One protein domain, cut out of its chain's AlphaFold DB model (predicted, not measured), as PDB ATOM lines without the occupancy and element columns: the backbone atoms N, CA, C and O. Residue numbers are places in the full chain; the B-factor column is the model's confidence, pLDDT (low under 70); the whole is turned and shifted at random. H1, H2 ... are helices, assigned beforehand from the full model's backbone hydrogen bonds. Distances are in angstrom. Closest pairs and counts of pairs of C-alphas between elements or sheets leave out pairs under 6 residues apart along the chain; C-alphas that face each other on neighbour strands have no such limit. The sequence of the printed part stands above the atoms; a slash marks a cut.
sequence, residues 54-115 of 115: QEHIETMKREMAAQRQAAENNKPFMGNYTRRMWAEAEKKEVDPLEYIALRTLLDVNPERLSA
ATOM      1  N   GLN A  54      44.968  18.687  40.871       66.31
ATOM      2  CA  GLN A  54      44.480  17.301  40.965       66.31
ATOM      3  C   GLN A  54      43.992  16.963  42.375       66.31
ATOM      4  O   GLN A  54      42.936  16.350  42.532       66.31
ATOM      5  N   GLU A  55      44.720  17.389  43.407       72.94
ATOM      6  CA  GLU A  55      44.321  17.176  44.801       72.94
ATOM      7  C   GLU A  55      43.008  17.909  45.118       72.94
ATOM      8  O   GLU A  55      42.120  17.377  45.797       72.94
ATOM      9  N   HIS A  56      42.832  19.100  44.542       71.62
ATOM     10  CA  HIS A  56      41.574  19.826  44.630       71.62
ATOM     11  C   HIS A  56      40.427  19.098  43.907       71.62
ATOM     12  O   HIS A  56      39.346  18.959  44.477       71.62
ATOM     13  N   ILE A  57      40.653  18.548  42.707       69.12
ATOM     14  CA  ILE A  57      39.643  17.752  41.983       69.12
ATOM     15  C   ILE A  57      39.204  16.521  42.792       69.12
ATOM     16  O   ILE A  57      38.014  16.200  42.845       69.12
ATOM     17  N   GLU A  58      40.135  15.823  43.440       73.19
ATOM     18  CA  GLU A  58      39.794  14.685  44.301       73.19
ATOM     19  C   GLU A  58      39.017  15.121  45.547       73.19
ATOM     20  O   GLU A  58      38.083  14.435  45.975       73.19
ATOM     21  N   THR A  59      39.333  16.294  46.091       75.44
ATOM     22  CA  THR A  59      38.567  16.895  47.187       75.44
ATOM     23  C   THR A  59      37.143  17.233  46.738       75.44
ATOM     24  O   THR A  59      36.194  16.796  47.386       75.44
ATOM     25  N   MET A  60      36.972  17.891  45.584       71.88
ATOM     26  CA  MET A  60      35.662  18.183  44.985       71.88
ATOM     27  C   MET A  60      34.793  16.922  44.864       71.88
ATOM     28  O   MET A  60      33.614  16.927  45.215       71.88
ATOM     29  N   LYS A  61      35.368  15.808  44.384       71.31
ATOM     30  CA  LYS A  61      34.643  14.534  44.241       71.31
ATOM     31  C   LYS A  61      34.117  14.012  45.578       71.31
ATOM     32  O   LYS A  61      32.976  13.551  45.640       71.31
ATOM     33  N   ARG A  62      34.925  14.091  46.640       78.00
ATOM     34  CA  ARG A  62      34.519  13.672  47.993       78.00
ATOM     35  C   ARG A  62      33.414  14.562  48.544       78.00
ATOM     36  O   ARG A  62      32.463  14.044  49.121       78.00
ATOM     37  N   GLU A  63      33.503  15.869  48.323       76.06
ATOM     38  CA  GLU A  63      32.486  16.822  48.776       76.06
ATOM     39  C   GLU A  63      31.150  16.626  48.057       76.06
ATOM     40  O   GLU A  63      30.111  16.557  48.710       76.06
ATOM     41  N   MET A  64      31.168  16.400  46.741       72.00
ATOM     42  CA  MET A  64      29.959  16.046  45.991       72.00
ATOM     43  C   MET A  64      29.328  14.738  46.487       72.00
ATOM     44  O   MET A  64      28.103  14.629  46.548       72.00
ATOM     45  N   ALA A  65      30.137  13.733  46.840       76.62
ATOM     46  CA  ALA A  65      29.632  12.486  47.412       76.62
ATOM     47  C   ALA A  65      29.012  12.711  48.804       76.62
ATOM     48  O   ALA A  65      27.914  12.224  49.075       76.62
ATOM     49  N   ALA A  66      29.666  13.504  49.656       75.12
ATOM     50  CA  ALA A  66      29.169  13.856  50.984       75.12
ATOM     51  C   ALA A  66      27.876  14.685  50.923       75.12
ATOM     52  O   ALA A  66      26.959  14.455  51.713       75.12
ATOM     53  N   GLN A  67      27.760  15.603  49.960       72.88
ATOM     54  CA  GLN A  67      26.547  16.381  49.724       72.88
ATOM     55  C   GLN A  67      25.380  15.487  49.298       72.88
ATOM     56  O   GLN A  67      24.287  15.617  49.850       72.88
ATOM     57  N   ARG A  68      25.602  14.552  48.360       74.25
ATOM     58  CA  ARG A  68      24.573  13.579  47.944       74.25
ATOM     59  C   ARG A  68      24.115  12.722  49.117       74.25
ATOM     60  O   ARG A  68      22.920  12.620  49.361       74.25
ATOM     61  N   GLN A  69      25.056  12.202  49.900       75.69
ATOM     62  CA  GLN A  69      24.736  11.404  51.080       75.69
ATOM     63  C   GLN A  69      23.985  12.221  52.145       75.69
ATOM     64  O   GLN A  69      23.072  11.714  52.794       75.69
ATOM     65  N   ALA A  70      24.341  13.491  52.350       74.44
ATOM     66  CA  ALA A  70      23.617  14.367  53.265       74.44
ATOM     67  C   ALA A  70      22.186  14.641  52.775       74.44
ATOM     68  O   ALA A  70      21.266  14.615  53.590       74.44
ATOM     69  N   ALA A  71      21.994  14.827  51.465       74.06
ATOM     70  CA  ALA A  71      20.678  14.983  50.854       74.06
ATOM     71  C   ALA A  71      19.820  13.713  51.003       74.06
ATOM     72  O   ALA A  71      18.681  13.804  51.451       74.06
ATOM     73  N   GLU A  72      20.384  12.531  50.734       78.12
ATOM     74  CA  GLU A  72      19.716  11.232  50.926       78.12
ATOM     75  C   GLU A  72      19.276  11.010  52.382       78.12
ATOM     76  O   GLU A  72      18.217  10.446  52.641       78.12
ATOM     77  N   ASN A  73      20.071  11.492  53.340       82.19
ATOM     78  CA  ASN A  73      19.790  11.369  54.771       82.19
ATOM     79  C   ASN A  73      19.031  12.570  55.363       82.19
ATOM     80  O   ASN A  73      18.884  12.647  56.584       82.19
ATOM     81  N   ASN A  74      18.592  13.520  54.530       81.19
ATOM     82  CA  ASN A  74      17.907  14.752  54.931       81.19
ATOM     83  C   ASN A  74      18.659  15.562  56.016       81.19
ATOM     84  O   ASN A  74      18.061  16.138  56.927       81.19
ATOM     85  N   LYS A  75      19.998  15.572  55.945       77.06
ATOM     86  CA  LYS A  75      20.896  16.245  56.895       77.06
ATOM     87  C   LYS A  75      21.377  17.597  56.352       77.06
ATOM     88  O   LYS A  75      21.679  17.710  55.163       77.06
ATOM     89  N   PRO A  76      21.553  18.615  57.214       75.19
ATOM     90  CA  PRO A  76      22.129  19.890  56.801       75.19
ATOM     91  C   PRO A  76      23.615  19.735  56.434       75.19
ATOM     92  O   PRO A  76      24.441  19.373  57.274       75.19
ATOM     93  N   PHE A  77      23.958  20.040  55.180       76.50
ATOM     94  CA  PHE A  77      25.328  19.971  54.652       76.50
ATOM     95  C   PHE A  77      26.047  21.327  54.720       76.50
ATOM     96  O   PHE A  77      27.113  21.444  55.328       76.50
ATOM     97  N   MET A  78      25.422  22.378  54.174       73.75
ATOM     98  CA  MET A  78      26.065  23.680  53.953       73.75
ATOM     99  C   MET A  78      26.601  24.327  55.236       73.75
ATOM    100  O   MET A  78      27.722  24.816  55.250       73.75
ATOM    101  N   GLY A  79      25.867  24.263  56.351       75.56
ATOM    102  CA  GLY A  79      26.314  24.874  57.612       75.56
ATOM    103  C   GLY A  79      27.551  24.213  58.244       75.56
ATOM    104  O   GLY A  79      28.293  24.867  58.979       75.56
ATOM    105  N   ASN A  80      27.788  22.923  57.980       76.94
ATOM    106  CA  ASN A  80      28.999  22.220  58.422       76.94
ATOM    107  C   ASN A  80      30.142  22.419  57.421       76.94
ATOM    108  O   ASN A  80      31.280  22.650  57.824       76.94
ATOM    109  N   TYR A  81      29.818  22.396  56.128       76.12
ATOM    110  CA  TYR A  81      30.747  22.658  55.035       76.12
ATOM    111  C   TYR A  81      31.374  24.061  55.143       76.12
ATOM    112  O   TYR A  81      32.596  24.178  55.184       76.12
ATOM    113  N   THR A  82      30.565  25.114  55.328       74.25
ATOM    114  CA  THR A  82      31.047  26.496  55.497       74.25
ATOM    115  C   THR A  82      31.955  26.652  56.714       74.25
ATOM    116  O   THR A  82      33.035  27.216  56.586       74.25
ATOM    117  N   ARG A  83      31.589  26.096  57.878       79.88
ATOM    118  CA  ARG A  83      32.447  26.149  59.079       79.88
ATOM    119  C   ARG A  83      33.797  25.465  58.875       79.88
ATOM    120  O   ARG A  83      34.810  25.972  59.348       79.88
ATOM    121  N   ARG A  84      33.826  24.333  58.167       82.56
ATOM    122  CA  ARG A  84      35.081  23.640  57.857       82.56
ATOM    123  C   ARG A  84      35.952  24.461  56.904       82.56
ATOM    124  O   ARG A  84      37.149  24.543  57.135       82.56
ATOM    125  N   MET A  85      35.364  25.106  55.895       81.19
ATOM    126  CA  MET A  85      36.120  25.975  54.985       81.19
ATOM    127  C   MET A  85      36.714  27.202  55.689       81.19
ATOM    128  O   MET A  85      37.857  27.537  55.410       81.19
ATOM    129  N   TRP A  86      35.986  27.825  56.624       79.94
ATOM    130  CA  TRP A  86      36.532  28.901  57.466       79.94
ATOM    131  C   TRP A  86      37.770  28.431  58.239       79.94
ATOM    132  O   TRP A  86      38.823  29.054  58.162       79.94
ATOM    133  N   ALA A  87      37.685  27.273  58.901       83.81
ATOM    134  CA  ALA A  87      38.816  26.707  59.635       83.81
ATOM    135  C   ALA A  87      39.986  26.276  58.724       83.81
ATOM    136  O   ALA A  87      41.140  26.287  59.148       83.81
ATOM    137  N   GLU A  88      39.715  25.850  57.487       83.50
ATOM    138  CA  GLU A  88      40.752  25.553  56.486       83.50
ATOM    139  C   GLU A  88      41.466  26.824  56.018       83.50
ATOM    140  O   GLU A  88      42.692  26.815  55.909       83.50
ATOM    141  N   ALA A  89      40.719  27.902  55.778       81.81
ATOM    142  CA  ALA A  89      41.273  29.184  55.373       81.81
ATOM    143  C   ALA A  89      42.151  29.803  56.466       81.81
ATOM    144  O   ALA A  89      43.281  30.195  56.189       81.81
ATOM    145  N   GLU A  90      41.684  29.787  57.720       83.88
ATOM    146  CA  GLU A  90      42.463  30.247  58.877       83.88
ATOM    147  C   GLU A  90      43.790  29.488  59.005       83.88
ATOM    148  O   GLU A  90      44.840  30.097  59.181       83.88
ATOM    149  N   LYS A  91      43.773  28.156  58.854       86.31
ATOM    150  CA  LYS A  91      44.994  27.329  58.901       86.31
ATOM    151  C   LYS A  91      45.962  27.599  57.756       86.31
ATOM    152  O   LYS A  91      47.152  27.343  57.904       86.31
ATOM    153  N   LYS A  92      45.440  28.011  56.603       81.12
ATOM    154  CA  LYS A  92      46.229  28.341  55.415       81.12
ATOM    155  C   LYS A  92      46.664  29.808  55.397       81.12
ATOM    156  O   LYS A  92      47.385  30.178  54.483       81.12
ATOM    157  N   GLU A  93      46.242  30.604  56.383       86.44
ATOM    158  CA  GLU A  93      46.490  32.050  56.463       86.44
ATOM    159  C   GLU A  93      46.027  32.800  55.200       86.44
ATOM    160  O   GLU A  93      46.619  33.794  54.783       86.44
ATOM    161  N   VAL A  94      44.951  32.312  54.577       79.62
ATOM    162  CA  VAL A  94      44.339  32.909  53.382       79.62
ATOM    163  C   VAL A  94      43.060  33.637  53.756       79.62
ATOM    164  O   VAL A  94      42.422  33.293  54.753       79.62
ATOM    165  N   ASP A  95      42.651  34.607  52.935       81.38
ATOM    166  CA  ASP A  95      41.367  35.277  53.122       81.38
ATOM    167  C   ASP A  95      40.231  34.230  53.110       81.38
ATOM    168  O   ASP A  95      40.018  33.553  52.094       81.38
ATOM    169  N   PRO A  96      39.502  34.062  54.230       74.94
ATOM    170  CA  PRO A  96      38.447  33.068  54.333       74.94
ATOM    171  C   PRO A  96      37.292  33.337  53.381       74.94
ATOM    172  O   PRO A  96      36.673  32.385  52.909       74.94
ATOM    173  N   LEU A  97      37.013  34.594  53.045       78.00
ATOM    174  CA  LEU A  97      35.956  34.940  52.107       78.00
ATOM    175  C   LEU A  97      36.343  34.514  50.692       78.00
ATOM    176  O   LEU A  97      35.583  33.784  50.052       78.00
ATOM    177  N   GLU A  98      37.546  34.877  50.239       76.19
ATOM    178  CA  GLU A  98      38.064  34.478  48.923       76.19
ATOM    179  C   GLU A  98      38.156  32.945  48.805       76.19
ATOM    180  O   GLU A  98      37.676  32.360  47.830       76.19
ATOM    181  N   TYR A  99      38.672  32.271  49.839       78.38
ATOM    182  CA  TYR A  99      38.772  30.809  49.886       78.38
ATOM    183  C   TYR A  99      37.401  30.125  49.789       78.38
ATOM    184  O   TYR A  99      37.226  29.170  49.026       78.38
ATOM    185  N   ILE A 100      36.406  30.622  50.529       77.31
ATOM    186  CA  ILE A 100      35.051  30.059  50.559       77.31
ATOM    187  C   ILE A 100      34.306  30.290  49.249       77.31
ATOM    188  O   ILE A 100      33.614  29.374  48.794       77.31
ATOM    189  N   ALA A 101      34.430  31.467  48.628       76.12
ATOM    190  CA  ALA A 101      33.830  31.698  47.315       76.12
ATOM    191  C   ALA A 101      34.407  30.756  46.271       76.12
ATOM    192  O   ALA A 101      33.635  30.095  45.579       76.12
ATOM    193  N   LEU A 102      35.737  30.656  46.190       74.12
ATOM    194  CA  LEU A 102      36.400  29.781  45.227       74.12
ATOM    195  C   LEU A 102      35.983  28.323  45.440       74.12
ATOM    196  O   LEU A 102      35.563  27.665  44.491       74.12
ATOM    197  N   ARG A 103      35.996  27.835  46.687       76.06
ATOM    198  CA  ARG A 103      35.554  26.471  47.026       76.06
ATOM    199  C   ARG A 103      34.087  26.230  46.707       76.06
ATOM    200  O   ARG A 103      33.769  25.225  46.089       76.06
ATOM    201  N   THR A 104      33.194  27.151  47.052       71.44
ATOM    202  CA  THR A 104      31.758  27.000  46.770       71.44
ATOM    203  C   THR A 104      31.481  27.006  45.265       71.44
ATOM    204  O   THR A 104      30.662  26.223  44.779       71.44
ATOM    205  N   LEU A 105      32.172  27.867  44.513       70.38
ATOM    206  CA  LEU A 105      32.072  27.942  43.058       70.38
ATOM    207  C   LEU A 105      32.545  26.630  42.406       70.38
ATOM    208  O   LEU A 105      31.863  26.110  41.525       70.38
ATOM    209  N   LEU A 106      33.671  26.084  42.876       70.44
ATOM    210  CA  LEU A 106      34.287  24.856  42.366       70.44
ATOM    211  C   LEU A 106      33.510  23.593  42.771       70.44
ATOM    212  O   LEU A 106      33.238  22.752  41.915       70.44
ATOM    213  N   ASP A 107      33.106  23.478  44.037       67.50
ATOM    214  CA  ASP A 107      32.530  22.259  44.618       67.50
ATOM    215  C   ASP A 107      31.011  22.131  44.377       67.50
ATOM    216  O   ASP A 107      30.518  21.022  44.175       67.50
ATOM    217  N   VAL A 108      30.251  23.239  44.407       61.91
ATOM    218  CA  VAL A 108      28.769  23.210  44.450       61.91
ATOM    219  C   VAL A 108      28.118  23.562  43.107       61.91
ATOM    220  O   VAL A 108      27.007  23.115  42.835       61.91
ATOM    221  N   ASN A 109      28.786  24.335  42.244       62.00
ATOM    222  CA  ASN A 109      28.247  24.752  40.941       62.00
ATOM    223  C   ASN A 109      29.219  24.475  39.776       62.00
ATOM    224  O   ASN A 109      29.557  25.393  39.022       62.00
ATOM    225  N   PRO A 110      29.636  23.210  39.561       55.22
ATOM    226  CA  PRO A 110      30.636  22.868  38.548       55.22
ATOM    227  C   PRO A 110      30.227  23.260  37.118       55.22
ATOM    228  O   PRO A 110      31.093  23.503  36.281       55.22
ATOM    229  N   GLU A 111      28.923  23.352  36.837       53.31
ATOM    230  CA  GLU A 111      28.370  23.712  35.523       53.31
ATOM    231  C   GLU A 111      28.454  25.215  35.210       53.31
ATOM    232  O   GLU A 111      28.556  25.589  34.039       53.31
ATOM    233  N   ARG A 112      28.489  26.094  36.226       50.38
ATOM    234  CA  ARG A 112      28.644  27.552  36.018       50.38
ATOM    235  C   ARG A 112      30.043  27.937  35.536       50.38
ATOM    236  O   ARG A 112      30.254  29.063  35.114       50.38
ATOM    237  N   LEU A 113      30.979  26.995  35.587       43.25
ATOM    238  CA  LEU A 113      32.372  27.177  35.200       43.25
ATOM    239  C   LEU A 113      32.644  26.823  33.725       43.25
ATOM    240  O   LEU A 113      33.783  26.954  33.272       43.25
ATOM    241  N   SER A 114      31.624  26.331  33.011       42.12
ATOM    242  CA  SER A 114      31.669  25.932  31.594       42.12
ATOM    243  C   SER A 114      31.229  27.030  30.616       42.12
ATOM    244  O   SER A 114      31.228  26.775  29.412       42.12
ATOM    245  N   ALA A 115      30.821  28.199  31.121       42.03
ATOM    246  CA  ALA A 115      30.377  29.341  30.323       42.03
ATOM    247  C   ALA A 115      31.533  30.292  29.985       42.03
ATOM    248  O   ALA A 115      32.433  30.457  30.842       42.03
TER     249      ALA A 115
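This is residues 54 to 115 of the 115 residues of an uncharacterized protein of Candidatus Peregrinibacteria bacterium CG10_big_fil_rev_8_21_14_0_10_49_10 (UniProt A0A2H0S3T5). Three helices are arranged as the sides of a triangle: H1 runs out, H2 folds back after a turn, and H3 makes a V with H2 and brings its last residues, 106 to 108, to H1 partway along it. The short helix H4 and the last two residues continue past that end of H3. The printed part has 62 residues, with four named helices in the order H1, H2, H3, H4 and no named strand; its class is all helix. The whole is compact, with a radius of gyration of the C-alphas of 12.1 A, and it spans 34 by 28 by 19 A.

Begin with H1, residues 54 to 72, and look next at H2, residues 78 to 92: the two are near each other, with 5 pairs of C-alphas within 10 A and the closest 8.4 A apart. Then find H3, residues 96 to 108, the hub, which touches the three other helices. H2 and H3 touch, and their closest C-alphas, those of Ala 89 and Pro 96, are 4.9 A apart. They run opposite ways at a steep tilt of 50 degrees. H3 also touches H1, with residues 106 to 108 alone meeting residues 60 to 64 alone; the closest C-alphas, those of Met 60 and Asp 107, are 5.2 A apart. The lines of H1 and H3 stand at 70.5 degrees, only just about perpendicular. H4, residues 110 to 113, touches H3 only at the corner by their link, and only just, with 3 pairs of C-alphas within 8 A; the closest are those of Leu 106 and Leu 113, 7.8 A apart. H4 is apart from H1 and from H2. In the backbones of H1 and H3 every O i to N i+4 pair is within hydrogen-bond range, in H2 10 of 11 are, and H4 is too short for such a pair.

Find C-alpha 54 at (44.480, 17.301, 40.965); from there H1 runs 27.4 A to C-alpha 72 at (19.716, 11.232, 50.926). H2 covers 20.7 A from Met 78 to Lys 92. H3 covers 17.0 A from Pro 96 to Val 108. H4 covers 5.7 A and ends at C-alpha 113, at (32.372, 27.177, 35.200).

The two C-alphas farthest apart are those of Glu 72 and Glu 93, 34.4 A. The printed part has no cut and ends at Ala 115, the chain's last residue. The links H1 to H2, H2 to H3 and H3 to H4 are tight. The mean pLDDT of the printed part is 73.2; look for values under 70 at residues 54, 57 and 107 to 115.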